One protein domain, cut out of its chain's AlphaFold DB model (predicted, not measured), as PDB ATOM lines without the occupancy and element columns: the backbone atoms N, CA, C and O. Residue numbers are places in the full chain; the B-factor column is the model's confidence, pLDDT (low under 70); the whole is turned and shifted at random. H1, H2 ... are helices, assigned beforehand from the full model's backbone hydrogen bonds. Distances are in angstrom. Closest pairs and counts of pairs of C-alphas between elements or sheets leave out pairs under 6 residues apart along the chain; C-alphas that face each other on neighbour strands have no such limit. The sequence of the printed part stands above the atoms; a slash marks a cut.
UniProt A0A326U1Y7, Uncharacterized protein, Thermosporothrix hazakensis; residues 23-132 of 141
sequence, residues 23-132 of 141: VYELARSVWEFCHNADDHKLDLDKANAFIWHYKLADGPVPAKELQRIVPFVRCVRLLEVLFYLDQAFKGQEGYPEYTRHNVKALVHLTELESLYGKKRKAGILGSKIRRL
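Overview. This is residues 23 to 132 of the 141 residues of an uncharacterized protein of Thermosporothrix hazakensis (UniProt A0A326U1Y7). The model is a long helical hairpin of H4 and H5 that makes its longest axis, with H1 crossing the first part of H4 and H2 packing on the last residues of H1, clear of the hairpin. The tiny H3 comes just before H4, and the tiny H6 lies past the end of H5, touching no helix. The printed part has 110 residues with six named helices, H1 to H6 in chain order, and no named strand; the class is all helix. It is only just compact, close to loose, with a radius of gyration of the C-alphas of 15.4 A, and spans 51 by 34 by 23 A.

Along the chain. Find C-alpha 23 at (45.638, -49.785, 97.150); from there H1 runs through residues 23 to 34, 15.5 A from first to last C-alpha. Next look at residues 44 to 56 for H2, 18.1 A long, and at residues 63 to 66 for H3, 5.1 A. H4, residues 69 to 89, starts at C-alpha 69 at (50.550, -47.806, 92.632) and measures 30.3 A. H5, residues 96 to 121, is the longest helix by residues, at 37.8 A, and ends at C-alpha 121 at (70.219, -45.155, 91.906). H6, residues 127 to 130, measures 5.4 A.

Arrangement. Begin with H1. With residues 30 to 34 alone it touches H2, the closest C-alphas being those of Cys 34 and Lys 46, 5.2 A apart, and the two run opposite ways at a steep tilt of 51 degrees. In the link between them, residues 35 to 36 pair with residues 41 to 42, antiparallel. H3 is close to H1 but not clearly touching: the closest C-alphas, of Val 23 and Glu 65, are 6.7 A apart. H3 and H4 meet only through their link. H4 touches H1 with residues 69 to 76 alone, about perpendicular at 83 degrees, the closest C-alphas being those of Ala 27 and Val 73, 5.0 A apart. H4 and H5 form a hairpin and touch at a shallow tilt of 28 degrees, opposite ways; Val 81 and Thr 99 have their closest C-alphas, 5.3 A apart. Helix packing is mostly crossed, but only just: 1 of 3 touching pairs is at a shallow tilt. H2 is apart from H4 and H5, and H6 is apart from H5. In H1, H2, H4 and H5 every O i to N i+4 pair is within hydrogen-bond range; H3 and H6 are too short for one, and the single O i to N i+3 pair in each is not within range.

Size, cuts and confidence. Look for the two C-alphas farthest apart at Gly 91 and Ser 127, 51.3 A. The printed part has no cut, and no link is long; those from H3 to H4 and from H5 to H6 are tight. The mean pLDDT of the printed part is 86.2, and residues 116 to 132 are under 70.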
ATOM      1  N   VAL A  23      44.590 -50.102  98.134       94.81
ATOM      2  CA  VAL A  23      45.638 -49.785  97.150       94.81
ATOM      3  C   VAL A  23      45.533 -50.650  95.890       94.81
ATOM      4  O   VAL A  23      45.895 -50.186  94.812       94.81
ATOM      5  N   TYR A  24      45.019 -51.876  96.013       94.75
ATOM      6  CA  TYR A  24      44.774 -52.767  94.886       94.75
ATOM      7  C   TYR A  24      43.616 -52.238  94.033       94.75
ATOM      8  O   TYR A  24      43.795 -52.018  92.836       94.75
ATOM      9  N   GLU A  25      42.486 -51.898  94.656       94.81
ATOM     10  CA  GLU A  25      41.334 -51.297  93.966       94.81
ATOM     11  C   GLU A  25      41.659 -49.933  93.339       94.81
ATOM     12  O   GLU A  25      41.301 -49.647  92.192       94.81
ATOM     13  N   LEU A  26      42.435 -49.102  94.041       96.25
ATOM     14  CA  LEU A  26      42.926 -47.846  93.483       96.25
ATOM     15  C   LEU A  26      43.841 -48.086  92.276       96.25
ATOM     16  O   LEU A  26      43.761 -47.348  91.299       96.25
ATOM     17  N   ALA A  27      44.698 -49.108  92.310       96.50
ATOM     18  CA  ALA A  27      45.559 -49.441  91.182       96.50
ATOM     19  C   ALA A  27      44.766 -49.955  89.970       96.50
ATOM     20  O   ALA A  27      45.067 -49.538  88.851       96.50
ATOM     21  N   ARG A  28      43.736 -50.793  90.177       95.75
ATOM     22  CA  ARG A  28      42.793 -51.186  89.110       95.75
ATOM     23  C   ARG A  28      42.174 -49.946  88.474       95.75
ATOM     24  O   ARG A  28      42.329 -49.733  87.277       95.75
ATOM     25  N   SER A  29      41.596 -49.072  89.297       96.00
ATOM     26  CA  SER A  29      40.963 -47.826  88.848       96.00
ATOM     27  C   SER A  29      41.933 -46.918  88.083       96.00
ATOM     28  O   SER A  29      41.612 -46.421  87.007       96.00
ATOM     29  N   VAL A  30      43.151 -46.725  88.600       96.81
ATOM     30  CA  VAL A  30      44.183 -45.925  87.927       96.81
ATOM     31  C   VAL A  30      44.480 -46.486  86.541       96.81
ATOM     32  O   VAL A  30      44.584 -45.708  85.599       96.81
ATOM     33  N   TRP A  31      44.592 -47.804  86.382       96.50
ATOM     34  CA  TRP A  31      44.783 -48.377  85.054       96.50
ATOM     35  C   TRP A  31      43.591 -48.105  84.132       96.50
ATOM     36  O   TRP A  31      43.777 -47.539  83.055       96.50
ATOM     37  N   GLU A  32      42.376 -48.459  84.556       93.88
ATOM     38  CA  GLU A  32      41.188 -48.373  83.698       93.88
ATOM     39  C   GLU A  32      40.935 -46.943  83.199       93.88
ATOM     40  O   GLU A  32      40.639 -46.741  82.024       93.88
ATOM     41  N   PHE A  33      41.150 -45.931  84.046       95.31
ATOM     42  CA  PHE A  33      40.907 -44.532  83.677       95.31
ATOM     43  C   PHE A  33      42.118 -43.796  83.094       95.31
ATOM     44  O   PHE A  33      41.949 -42.762  82.443       95.31
ATOM     45  N   CYS A  34      43.341 -44.273  83.345       96.38
ATOM     46  CA  CYS A  34      44.557 -43.522  83.016       96.38
ATOM     47  C   CYS A  34      45.467 -44.231  82.016       96.38
ATOM     48  O   CYS A  34      46.534 -43.704  81.719       96.38
ATOM     49  N   HIS A  35      45.110 -45.397  81.486       95.19
ATOM     50  CA  HIS A  35      45.868 -45.962  80.376       95.19
ATOM     51  C   HIS A  35      45.501 -45.284  79.045       95.19
ATOM     52  O   HIS A  35      44.448 -44.658  78.889       95.19
ATOM     53  N   ASN A  36      46.398 -45.396  78.075       92.88
ATOM     54  CA  ASN A  36      46.125 -45.082  76.686       92.88
ATOM     55  C   ASN A  36      45.822 -46.391  75.942       92.88
ATOM     56  O   ASN A  36      46.650 -47.305  75.894       92.88
ATOM     57  N   ALA A  37      44.606 -46.489  75.404       86.25
ATOM     58  CA  ALA A  37      44.115 -47.691  74.738       86.25
ATOM     59  C   ALA A  37      44.919 -48.034  73.472       86.25
ATOM     60  O   ALA A  37      45.105 -49.216  73.180       86.25
ATOM     61  N   ASP A  38      45.442 -47.020  72.772       89.44
ATOM     62  CA  ASP A  38      46.126 -47.191  71.485       89.44
ATOM     63  C   ASP A  38      47.536 -47.773  71.641       89.44
ATOM     64  O   ASP A  38      47.992 -48.557  70.807       89.44
ATOM     65  N   ASP A  39      48.247 -47.391  72.707       91.56
ATOM     66  CA  ASP A  39      49.644 -47.782  72.921       91.56
ATOM     67  C   ASP A  39      49.869 -48.692  74.136       91.56
ATOM     68  O   ASP A  39      50.996 -49.140  74.356       91.56
ATOM     69  N   HIS A  40      48.808 -49.028  74.876       93.50
ATOM     70  CA  HIS A  40      48.838 -49.921  76.036       93.50
ATOM     71  C   HIS A  40      49.733 -49.417  77.180       93.50
ATOM     72  O   HIS A  40      50.291 -50.221  77.932       93.50
ATOM     73  N   LYS A  41      49.920 -48.099  77.313       94.62
ATOM     74  CA  LYS A  41      50.755 -47.501  78.364       94.62
ATOM     75  C   LYS A  41      49.922 -46.799  79.417       94.62
ATOM     76  O   LYS A  41      48.852 -46.269  79.142       94.62
ATOM     77  N   LEU A  42      50.471 -46.734  80.627       93.56
ATOM     78  CA  LEU A  42      49.950 -45.859  81.667       93.56
ATOM     79  C   LEU A  42      50.333 -44.403  81.357       93.56
ATOM     80  O   LEU A  42      51.521 -44.079  81.300       93.56
ATOM     81  N   ASP A  43      49.339 -43.532  81.211       92.81
ATOM     82  CA  ASP A  43      49.533 -42.085  81.146       92.81
ATOM     83  C   ASP A  43      49.776 -41.557  82.566       92.81
ATOM     84  O   ASP A  43      48.901 -41.569  83.438       92.81
ATOM     85  N   LEU A  44      51.009 -41.118  82.815       88.19
ATOM     86  CA  LEU A  44      51.438 -40.672  84.137       88.19
ATOM     87  C   LEU A  44      50.792 -39.356  84.563       88.19
ATOM     88  O   LEU A  44      50.628 -39.134  85.764       88.19
ATOM     89  N   ASP A  45      50.442 -38.486  83.621       88.19
ATOM     90  CA  ASP A  45      49.829 -37.204  83.949       88.19
ATOM     91  C   ASP A  45      48.374 -37.427  84.367       88.19
ATOM     92  O   ASP A  45      47.951 -36.925  85.414       88.19
ATOM     93  N   LYS A  46      47.646 -38.289  83.642       93.94
ATOM     94  CA  LYS A  46      46.306 -38.740  84.052       93.94
ATOM     95  C   LYS A  46      46.338 -39.477  85.386       93.94
ATOM     96  O   LYS A  46      45.549 -39.152  86.269       93.94
ATOM     97  N   ALA A  47      47.276 -40.407  85.573       93.44
ATOM     98  CA  ALA A  47      47.396 -41.162  86.820       93.44
ATOM     99  C   ALA A  47      47.660 -40.242  88.023       93.44
ATOM    100  O   ALA A  47      47.044 -40.397  89.078       93.44
ATOM    101  N   ASN A  48      48.531 -39.245  87.862       89.88
ATOM    102  CA  ASN A  48      48.801 -38.262  88.908       89.88
ATOM    103  C   ASN A  48      47.583 -37.388  89.215       89.88
ATOM    104  O   ASN A  48      47.283 -37.160  90.389       89.88
ATOM    105  N   ALA A  49      46.866 -36.922  88.189       91.62
ATOM    106  CA  ALA A  49      45.632 -36.163  88.372       91.62
ATOM    107  C   ALA A  49      44.561 -37.000  89.092       91.62
ATOM    108  O   ALA A  49      43.933 -36.519  90.036       91.62
ATOM    109  N   PHE A  50      44.408 -38.269  88.713       95.31
ATOM    110  CA  PHE A  50      43.473 -39.199  89.339       95.31
ATOM    111  C   PHE A  50      43.784 -39.396  90.827       95.31
ATOM    112  O   PHE A  50      42.917 -39.196  91.675       95.31
ATOM    113  N   ILE A  51      45.037 -39.722  91.166       94.62
ATOM    114  CA  ILE A  51      45.470 -39.918  92.559       94.62
ATOM    115  C   ILE A  51      45.303 -38.627  93.370       94.62
ATOM    116  O   ILE A  51      44.895 -38.674  94.531       94.62
ATOM    117  N   TRP A  52      45.594 -37.472  92.770       92.69
ATOM    118  CA  TRP A  52      45.386 -36.177  93.407       92.69
ATOM    119  C   TRP A  52      43.913 -35.958  93.775       92.69
ATOM    120  O   TRP A  52      43.617 -35.662  94.932       92.69
ATOM    121  N   HIS A  53      42.990 -36.165  92.833       94.19
ATOM    122  CA  HIS A  53      41.555 -36.032  93.092       94.19
ATOM    123  C   HIS A  53      41.031 -37.076  94.083       94.19
ATOM    124  O   HIS A  53      40.256 -36.726  94.969       94.19
ATOM    125  N   TYR A  54      41.514 -38.318  94.009       94.75
ATOM    126  CA  TYR A  54      41.208 -39.360  94.991       94.75
ATOM    127  C   TYR A  54      41.596 -38.936  96.413       94.75
ATOM    128  O   TYR A  54      40.831 -39.130  97.353       94.75
ATOM    129  N   LYS A  55      42.770 -38.313  96.588       93.38
ATOM    130  CA  LYS A  55      43.206 -37.812  97.899       93.38
ATOM    131  C   LYS A  55      42.451 -36.573  98.359       93.38
ATOM    132  O   LYS A  55      42.207 -36.466  99.551       93.38
ATOM    133  N   LEU A  56      42.075 -35.672  97.451       93.19
ATOM    134  CA  LEU A  56      41.209 -34.537  97.788       93.19
ATOM    135  C   LEU A  56      39.811 -34.972  98.243       93.19
ATOM    136  O   LEU A  56      39.176 -34.245  98.993       93.19
ATOM    137  N   ALA A  57      39.351 -36.141  97.799       94.50
ATOM    138  CA  ALA A  57      38.107 -36.763  98.238       94.50
ATOM    139  C   ALA A  57      38.290 -37.661  99.483       94.50
ATOM    140  O   ALA A  57      37.533 -38.609  99.670       94.50
ATOM    141  N   ASP A  58      39.326 -37.410 100.292       95.50
ATOM    142  CA  ASP A  58      39.653 -38.162 101.513       95.50
ATOM    143  C   ASP A  58      39.867 -39.671 101.305       95.50
ATOM    144  O   ASP A  58      39.660 -40.491 102.202       95.50
ATOM    145  N   GLY A  59      40.345 -40.061 100.118       95.50
ATOM    146  CA  GLY A  59      40.605 -41.455  99.786       95.50
ATOM    147  C   GLY A  59      41.522 -42.153 100.813       95.50
ATOM    148  O   GLY A  59      42.606 -41.632 101.127       95.50
ATOM    149  N   PRO A  60      41.141 -43.345 101.324       96.00
ATOM    150  CA  PRO A  60      41.753 -43.957 102.508       96.00
ATOM    151  C   PRO A  60      43.180 -44.483 102.316       96.00
ATOM    152  O   PRO A  60      43.854 -44.765 103.307       96.00
ATOM    153  N   VAL A  61      43.680 -44.623 101.081       94.81
ATOM    154  CA  VAL A  61      45.025 -45.181 100.857       94.81
ATOM    155  C   VAL A  61      46.109 -44.260 101.453       94.81
ATOM    156  O   VAL A  61      46.195 -43.073 101.091       94.81
ATOM    157  N   PRO A  62      46.977 -44.777 102.347       90.94
ATOM    158  CA  PRO A  62      48.063 -44.004 102.940       90.94
ATOM    159  C   PRO A  62      49.113 -43.565 101.914       90.94
ATOM    160  O   PRO A  62      49.477 -44.321 101.013       90.94
ATOM    161  N   ALA A  63      49.723 -42.392 102.110       85.75
ATOM    162  CA  ALA A  63      50.729 -41.845 101.187       85.75
ATOM    163  C   ALA A  63      51.928 -42.783 100.923       85.75
ATOM    164  O   ALA A  63      52.494 -42.793  99.829       85.75
ATOM    165  N   LYS A  64      52.311 -43.605 101.910       84.81
ATOM    166  CA  LYS A  64      53.374 -44.619 101.769       84.81
ATOM    167  C   LYS A  64      53.007 -45.737 100.783       84.81
ATOM    168  O   LYS A  64      53.890 -46.287 100.131       84.81
ATOM    169  N   GLU A  65      51.724 -46.074 100.680       88.00
ATOM    170  CA  GLU A  65      51.212 -47.130  99.802       88.00
ATOM    171  C   GLU A  65      50.940 -46.609  98.402       88.00
ATOM    172  O   GLU A  65      51.175 -47.324  97.435       88.00
ATOM    173  N   LEU A  66      50.576 -45.333  98.270       88.44
ATOM    174  CA  LEU A  66      50.406 -44.707  96.964       88.44
ATOM    175  C   LEU A  66      51.713 -44.717  96.128       88.44
ATOM    176  O   LEU A  66      51.679 -44.744  94.901       88.44
ATOM    177  N   GLN A  67      52.887 -44.787  96.771       83.81
ATOM    178  CA  GLN A  67      54.179 -44.992  96.087       83.81
ATOM    179  C   GLN A  67      54.293 -46.361  95.396       83.81
ATOM    180  O   GLN A  67      55.203 -46.570  94.595       83.81
ATOM    181  N   ARG A  68      53.396 -47.300  95.712       86.44
ATOM    182  CA  ARG A  68      53.341 -48.653  95.150       86.44
ATOM    183  C   ARG A  68      52.278 -48.802  94.065       86.44
ATOM    184  O   ARG A  68      52.097 -49.916  93.589       86.44
ATOM    185  N   ILE A  69      51.616 -47.722  93.640       91.25
ATOM    186  CA  ILE A  69      50.550 -47.806  92.632       91.25
ATOM    187  C   ILE A  69      51.033 -48.467  91.344       91.25
ATOM    188  O   ILE A  69      50.393 -49.401  90.892       91.25
ATOM    189  N   VAL A  70      52.180 -48.069  90.787       91.06
ATOM    190  CA  VAL A  70      52.700 -48.693  89.552       91.06
ATOM    191  C   VAL A  70      52.996 -50.194  89.734       91.06
ATOM    192  O   VAL A  70      52.511 -50.978  88.918       91.06
ATOM    193  N   PRO A  71      53.690 -50.632  90.805       91.50
ATOM    194  CA  PRO A  71      53.805 -52.055  91.121       91.50
ATOM    195  C   PRO A  71      52.460 -52.786  91.223       91.50
ATOM    196  O   PRO A  71      52.316 -53.874  90.676       91.50
ATOM    197  N   PHE A  72      51.454 -52.194  91.876       94.44
ATOM    198  CA  PHE A  72      50.127 -52.804  91.984       94.44
ATOM    199  C   PHE A  72      49.390 -52.849  90.642       94.44
ATOM    200  O   PHE A  72      48.795 -53.874  90.330       94.44
ATOM    201  N   VAL A  73      49.487 -51.807  89.811       95.56
ATOM    202  CA  VAL A  73      48.958 -51.799  88.437       95.56
ATOM    203  C   VAL A  73      49.548 -52.972  87.656       95.56
ATOM    204  O   VAL A  73      48.819 -53.727  87.018       95.56
ATOM    205  N   ARG A  74      50.864 -53.180  87.759       95.50
ATOM    206  CA  ARG A  74      51.544 -54.316  87.132       95.50
ATOM    207  C   ARG A  74      51.048 -55.659  87.679       95.50
ATOM    208  O   ARG A  74      50.803 -56.563  86.885       95.50
ATOM    209  N   CYS A  75      50.866 -55.793  88.995       95.12
ATOM    210  CA  CYS A  75      50.289 -57.001  89.593       95.12
ATOM    211  C   CYS A  75      48.884 -57.292  89.054       95.12
ATOM    212  O   CYS A  75      48.628 -58.419  88.644       95.12
ATOM    213  N   VAL A  76      48.010 -56.285  88.985       94.25
ATOM    214  CA  VAL A  76      46.662 -56.420  88.413       94.25
ATOM    215  C   VAL A  76      46.752 -56.919  86.972       94.25
ATOM    216  O   VAL A  76      46.144 -57.927  86.641       94.25
ATOM    217  N   ARG A  77      47.571 -56.284  86.121       96.25
ATOM    218  CA  ARG A  77      47.711 -56.705  84.716       96.25
ATOM    219  C   ARG A  77      48.210 -58.141  84.568       96.25
ATOM    220  O   ARG A  77      47.800 -58.835  83.644       96.25
ATOM    221  N   LEU A  78      49.076 -58.599  85.470       96.94
ATOM    222  CA  LEU A  78      49.531 -59.986  85.490       96.94
ATOM    223  C   LEU A  78      48.395 -60.947  85.848       96.94
ATOM    224  O   LEU A  78      48.256 -61.975  85.190       96.94
ATOM    225  N   LEU A  79      47.588 -60.614  86.855       95.31
ATOM    226  CA  LEU A  79      46.440 -61.427  87.254       95.31
ATOM    227  C   LEU A  79      45.403 -61.525  86.130       95.31
ATOM    228  O   LEU A  79      44.963 -62.629  85.838       95.31
ATOM    229  N   GLU A  80      45.107 -60.421  85.442       95.00
ATOM    230  CA  GLU A  80      44.217 -60.401  84.272       95.00
ATOM    231  C   GLU A  80      44.718 -61.339  83.160       95.00
ATOM    232  O   GLU A  80      43.966 -62.158  82.635       95.00
ATOM    233  N   VAL A  81      46.016 -61.285  82.824       95.88
ATOM    234  CA  VAL A  81      46.608 -62.200  81.830       95.88
ATOM    235  C   VAL A  81      46.436 -63.655  82.251       95.88
ATOM    236  O   VAL A  81      46.018 -64.480  81.441       95.88
ATOM    237  N   LEU A  82      46.760 -63.980  83.503       96.31
ATOM    238  CA  LEU A  82      46.657 -65.348  84.010       96.31
ATOM    239  C   LEU A  82      45.208 -65.839  84.027       96.31
ATOM    240  O   LEU A  82      44.958 -66.974  83.627       96.31
ATOM    241  N   PHE A  83      44.270 -64.982  84.430       94.19
ATOM    242  CA  PHE A  83      42.844 -65.282  84.448       94.19
ATOM    243  C   PHE A  83      42.336 -65.642  83.049       94.19
ATOM    244  O   PHE A  83      41.824 -66.740  82.843       94.19
ATOM    245  N   TYR A  84      42.547 -64.782  82.049       94.44
ATOM    246  CA  TYR A  84      42.033 -65.055  80.704       94.44
ATOM    247  C   TYR A  84      42.750 -66.202  79.985       94.44
ATOM    248  O   TYR A  84      42.143 -66.859  79.136       94.44
ATOM    249  N   LEU A  85      44.018 -66.475  80.312       94.06
ATOM    250  CA  LEU A  85      44.702 -67.675  79.822       94.06
ATOM    251  C   LEU A  85      44.100 -68.951  80.423       94.06
ATOM    252  O   LEU A  85      43.850 -69.899  79.683       94.06
ATOM    253  N   ASP A  86      43.829 -68.973  81.729       95.12
ATOM    254  CA  ASP A  86      43.177 -70.105  82.400       95.12
ATOM    255  C   ASP A  86      41.775 -70.375  81.826       95.12
ATOM    256  O   ASP A  86      41.455 -71.517  81.490       95.12
ATOM    257  N   GLN A  87      40.981 -69.324  81.599       93.81
ATOM    258  CA  GLN A  87      39.670 -69.424  80.946       93.81
ATOM    259  C   GLN A  87      39.774 -70.039  79.543       93.81
ATOM    260  O   GLN A  87      39.038 -70.975  79.218       93.81
ATOM    261  N   ALA A  88      40.738 -69.581  78.737       91.88
ATOM    262  CA  ALA A  88      40.980 -70.126  77.403       91.88
ATOM    263  C   ALA A  88      41.399 -71.609  77.447       91.88
ATOM    264  O   ALA A  88      40.893 -72.413  76.665       91.88
ATOM    265  N   PHE A  89      42.272 -72.004  78.382       93.62
ATOM    266  CA  PHE A  89      42.682 -73.407  78.542       93.62
ATOM    267  C   PHE A  89      41.544 -74.323  79.002       93.62
ATOM    268  O   PHE A  89      41.548 -75.510  78.677       93.62
ATOM    269  N   LYS A  90      40.548 -73.782  79.707       95.38
ATOM    270  CA  LYS A  90      39.325 -74.497  80.099       95.38
ATOM    271  C   LYS A  90      38.270 -74.565  78.989       95.38
ATOM    272  O   LYS A  90      37.202 -75.125  79.216       95.38
ATOM    273  N   GLY A  91      38.545 -74.000  77.810       92.62
ATOM    274  CA  GLY A  91      37.587 -73.924  76.704       92.62
ATOM    275  C   GLY A  91      36.426 -72.960  76.965       92.62
ATOM    276  O   GLY A  91      35.392 -73.067  76.310       92.62
ATOM    277  N   GLN A  92      36.574 -72.050  77.932       92.00
ATOM    278  CA  GLN A  92      35.612 -70.979  78.179       92.00
ATOM    279  C   GLN A  92      35.857 -69.813  77.217       92.00
ATOM    280  O   GLN A  92      36.875 -69.765  76.520       92.00
ATOM    281  N   GLU A  93      34.923 -68.863  77.172       83.31
ATOM    282  CA  GLU A  93      35.085 -67.647  76.379       83.31
ATOM    283  C   GLU A  93      36.306 -66.859  76.876       83.31
ATOM    284  O   GLU A  93      36.325 -66.296  77.971       83.31
ATOM    285  N   GLY A  94      37.373 -66.887  76.082       77.62
ATOM    286  CA  GLY A  94      38.557 -66.072  76.305       77.62
ATOM    287  C   GLY A  94      38.391 -64.677  75.706       77.62
ATOM    288  O   GLY A  94      37.541 -64.449  74.850       77.62
ATOM    289  N   TYR A  95      39.284 -63.761  76.087       90.56
ATOM    290  CA  TYR A  95      39.346 -62.406  75.526       90.56
ATOM    291  C   TYR A  95      40.734 -62.132  74.925       90.56
ATOM    292  O   TYR A  95      41.524 -61.394  75.516       90.56
ATOM    293  N   PRO A  96      41.082 -62.715  73.758       90.69
ATOM    294  CA  PRO A  96      42.451 -62.698  73.233       90.69
ATOM    295  C   PRO A  96      43.042 -61.297  73.059       90.69
ATOM    296  O   PRO A  96      44.207 -61.075  73.394       90.69
ATOM    297  N   GLU A  97      42.246 -60.335  72.583       92.00
ATOM    298  CA  GLU A  97      42.709 -58.955  72.403       92.00
ATOM    299  C   GLU A  97      42.952 -58.245  73.736       92.00
ATOM    300  O   GLU A  97      43.941 -57.522  73.878       92.00
ATOM    301  N   TYR A  98      42.114 -58.503  74.742       91.25
ATOM    302  CA  TYR A  98      42.307 -57.946  76.078       91.25
ATOM    303  C   TYR A  98      43.505 -58.597  76.786       91.25
ATOM    304  O   TYR A  98      44.352 -57.903  77.350       91.25
ATOM    305  N   THR A  99      43.684 -59.916  76.655       94.69
ATOM    306  CA  THR A  99      44.896 -60.614  77.112       94.69
ATOM    307  C   THR A  99      46.142 -60.029  76.452       94.69
ATOM    308  O   THR A  99      47.118 -59.710  77.132       94.69
ATOM    309  N   ARG A 100      46.114 -59.813  75.130       95.12
ATOM    310  CA  ARG A 100      47.221 -59.199  74.386       95.12
ATOM    311  C   ARG A 100      47.503 -57.770  74.851       95.12
ATOM    312  O   ARG A 100      48.673 -57.409  74.998       95.12
ATOM    313  N   HIS A 101      46.464 -56.974  75.091       94.88
ATOM    314  CA  HIS A 101      46.575 -55.638  75.672       94.88
ATOM    315  C   HIS A 101      47.302 -55.691  77.025       94.88
ATOM    316  O   HIS A 101      48.309 -55.004  77.203       94.88
ATOM    317  N   ASN A 102      46.869 -56.565  77.939       95.81
ATOM    318  CA  ASN A 102      47.475 -56.697  79.265       95.81
ATOM    319  C   ASN A 102      48.931 -57.208  79.199       95.81
ATOM    320  O   ASN A 102      49.785 -56.731  79.947       95.81
ATOM    321  N   VAL A 103      49.273 -58.099  78.260       96.38
ATOM    322  CA  VAL A 103      50.669 -58.531  78.038       96.38
ATOM    323  C   VAL A 103      51.553 -57.368  77.578       96.38
ATOM    324  O   VAL A 103      52.642 -57.174  78.121       96.38
ATOM    325  N   LYS A 104      51.106 -56.561  76.609       96.12
ATOM    326  CA  LYS A 104      51.868 -55.381  76.162       96.12
ATOM    327  C   LYS A 104      52.026 -54.349  77.279       96.12
ATOM    328  O   LYS A 104      53.118 -53.815  77.470       96.12
ATOM    329  N   ALA A 105      50.968 -54.127  78.055       96.00
ATOM    330  CA  ALA A 105      51.004 -53.270  79.231       96.00
ATOM    331  C   ALA A 105      52.081 -53.708  80.235       96.00
ATOM    332  O   ALA A 105      52.856 -52.878  80.710       96.00
ATOM    333  N   LEU A 106      52.191 -55.011  80.520       95.88
ATOM    334  CA  LEU A 106      53.219 -55.551  81.419       95.88
ATOM    335  C   LEU A 106      54.645 -55.252  80.942       95.88
ATOM    336  O   LEU A 106      55.509 -54.938  81.769       95.88
ATOM    337  N   VAL A 107      54.897 -55.320  79.631       94.31
ATOM    338  CA  VAL A 107      56.199 -54.959  79.048       94.31
ATOM    339  C   VAL A 107      56.507 -53.489  79.334       94.31
ATOM    340  O   VAL A 107      57.535 -53.185  79.943       94.31
ATOM    341  N   HIS A 108      55.583 -52.584  79.010       93.25
ATOM    342  CA  HIS A 108      55.776 -51.148  79.222       93.25
ATOM    343  C   HIS A 108      55.911 -50.761  80.700       93.25
ATOM    344  O   HIS A 108      56.750 -49.932  81.057       93.25
ATOM    345  N   LEU A 109      55.138 -51.386  81.587       91.19
ATOM    346  CA  LEU A 109      55.238 -51.159  83.031       91.19
ATOM    347  C   LEU A 109      56.590 -51.632  83.585       91.19
ATOM    348  O   LEU A 109      57.165 -50.972  84.451       91.19
ATOM    349  N   THR A 110      57.150 -52.721  83.054       87.38
ATOM    350  CA  THR A 110      58.482 -53.209  83.447       87.38
ATOM    351  C   THR A 110      59.588 -52.238  83.016       87.38
ATOM    352  O   THR A 110      60.508 -51.941  83.786       87.38
ATOM    353  N   GLU A 111      59.494 -51.696  81.800       85.75
ATOM    354  CA  GLU A 111      60.409 -50.662  81.298       85.75
ATOM    355  C   GLU A 111      60.352 -49.396  82.163       85.75
ATOM    356  O   GLU A 111      61.390 -48.837  82.534       85.75
ATOM    357  N   LEU A 112      59.138 -48.989  82.540       80.88
ATOM    358  CA  LEU A 112      58.879 -47.851  83.410       80.88
ATOM    359  C   LEU A 112      59.544 -48.032  84.786       80.88
ATOM    360  O   LEU A 112      60.304 -47.165  85.226       80.88
ATOM    361  N   GLU A 113      59.329 -49.174  85.444       77.19
ATOM    362  CA  GLU A 113      59.950 -49.504  86.735       77.19
ATOM    363  C   GLU A 113      61.486 -49.516  86.653       77.19
ATOM    364  O   GLU A 113      62.164 -48.972  87.531       77.19
ATOM    365  N   SER A 114      62.048 -50.078  85.578       74.81
ATOM    366  CA  SER A 114      63.497 -50.105  85.335       74.81
ATOM    367  C   SER A 114      64.080 -48.698  85.187       74.81
ATOM    368  O   SER A 114      65.100 -48.364  85.804       74.81
ATOM    369  N   LEU A 115      63.407 -47.833  84.424       70.88
ATOM    370  CA  LEU A 115      63.803 -46.441  84.232       70.88
ATOM    371  C   LEU A 115      63.778 -45.661  85.554       70.88
ATOM    372  O   LEU A 115      64.724 -44.925  85.858       70.88
ATOM    373  N   TYR A 116      62.754 -45.868  86.384       66.62
ATOM    374  CA  TYR A 116      62.686 -45.269  87.717       66.62
ATOM    375  C   TYR A 116      63.752 -45.811  88.668       66.62
ATOM    376  O   TYR A 116      64.404 -45.029  89.368       66.62
ATOM    377  N   GLY A 117      63.990 -47.123  88.667       67.00
ATOM    378  CA  GLY A 117      65.041 -47.755  89.461       67.00
ATOM    379  C   GLY A 117      66.429 -47.200  89.127       67.00
ATOM    380  O   GLY A 117      67.195 -46.864  90.034       67.00
ATOM    381  N   LYS A 118      66.728 -47.017  87.835       62.91
ATOM    382  CA  LYS A 118      67.979 -46.406  87.355       62.91
ATOM    383  C   LYS A 118      68.106 -44.941  87.782       62.91
ATOM    384  O   LYS A 118      69.125 -44.569  88.361       62.91
ATOM    385  N   LYS A 119      67.067 -44.117  87.584       62.16
ATOM    386  CA  LYS A 119      67.075 -42.695  87.989       62.16
ATOM    387  C   LYS A 119      67.207 -42.506  89.504       62.16
ATOM    388  O   LYS A 119      67.858 -41.559  89.945       62.16
ATOM    389  N   ARG A 120      66.630 -43.412  90.305       63.34
ATOM    390  CA  ARG A 120      66.771 -43.418  91.771       63.34
ATOM    391  C   ARG A 120      68.204 -43.735  92.198       63.34
ATOM    392  O   ARG A 120      68.740 -43.020  93.038       63.34
ATOM    393  N   LYS A 121      68.826 -44.766  91.612       62.56
ATOM    394  CA  LYS A 121      70.219 -45.155  91.906       62.56
ATOM    395  C   LYS A 121      71.234 -44.091  91.488       62.56
ATOM    396  O   LYS A 121      72.217 -43.892  92.185       62.56
ATOM    397  N   ALA A 122      70.975 -43.382  90.392       60.81
ATOM    398  CA  ALA A 122      71.865 -42.339  89.894       60.81
ATOM    399  C   ALA A 122      71.821 -41.028  90.709       60.81
ATOM    400  O   ALA A 122      72.520 -40.083  90.368       60.81
ATOM    401  N   GLY A 123      70.954 -40.902  91.724       53.78
ATOM    402  CA  GLY A 123      70.769 -39.638  92.456       53.78
ATOM    403  C   GLY A 123      70.131 -38.511  91.624       53.78
ATOM    404  O   GLY A 123      69.824 -37.450  92.158       53.78
ATOM    405  N   ILE A 124      69.841 -38.765  90.341       55.38
ATOM    406  CA  ILE A 124      69.220 -37.841  89.371       55.38
ATOM    407  C   ILE A 124      67.730 -37.611  89.687       55.38
ATOM    408  O   ILE A 124      67.059 -36.792  89.058       55.38
ATOM    409  N   LEU A 125      67.189 -38.280  90.712       50.91
ATOM    410  CA  LEU A 125      65.865 -37.998  91.264       50.91
ATOM    411  C   LEU A 125      65.854 -36.663  92.048       50.91
ATOM    412  O   LEU A 125      65.600 -36.607  93.257       50.91
ATOM    413  N   GLY A 126      66.126 -35.567  91.337       43.56
ATOM    414  CA  GLY A 126      65.893 -34.206  91.792       43.56
ATOM    415  C   GLY A 126      64.414 -33.985  92.123       43.56
ATOM    416  O   GLY A 126      63.524 -34.704  91.658       43.56
ATOM    417  N   SER A 127      64.147 -32.972  92.945       45.75
ATOM    418  CA  SER A 127      62.839 -32.613  93.527       45.75
ATOM    419  C   SER A 127      61.641 -32.601  92.558       45.75
ATOM    420  O   SER A 127      60.502 -32.747  93.003       45.75
ATOM    421  N   LYS A 128      61.873 -32.490  91.243       42.47
ATOM    422  CA  LYS A 128      60.848 -32.540  90.189       42.47
ATOM    423  C   LYS A 128      60.245 -33.927  89.922       42.47
ATOM    424  O   LYS A 128      59.110 -33.969  89.479       42.47
ATOM    425  N   ILE A 129      60.926 -35.040  90.219       43.28
ATOM    426  CA  ILE A 129      60.360 -36.396  90.014       43.28
ATOM    427  C   ILE A 129      59.794 -36.991  91.311       43.28
ATOM    428  O   ILE A 129      58.857 -37.776  91.267       43.28
ATOM    429  N   ARG A 130      60.231 -36.532  92.496       43.97
ATOM    430  CA  ARG A 130      59.464 -36.803  93.733       43.97
ATOM    431  C   ARG A 130      58.034 -36.244  93.637       43.97
ATOM    432  O   ARG A 130      57.123 -36.861  94.175       43.97
ATOM    433  N   ARG A 131      57.847 -35.154  92.876       44.25
ATOM    434  CA  ARG A 131      56.534 -34.598  92.494       44.25
ATOM    435  C   ARG A 131      55.706 -35.492  91.566       44.25
ATOM    436  O   ARG A 131      54.493 -35.363  91.611       44.25
ATOM    437  N   LEU A 132      56.333 -36.360  90.765       45.38
ATOM    438  CA  LEU A 132      55.655 -37.256  89.811       45.38
ATOM    439  C   LEU A 132      55.006 -38.476  90.476       45.38
ATOM    440  O   LEU A 132      54.368 -39.257  89.784       45.38
TER     441      LEU A 132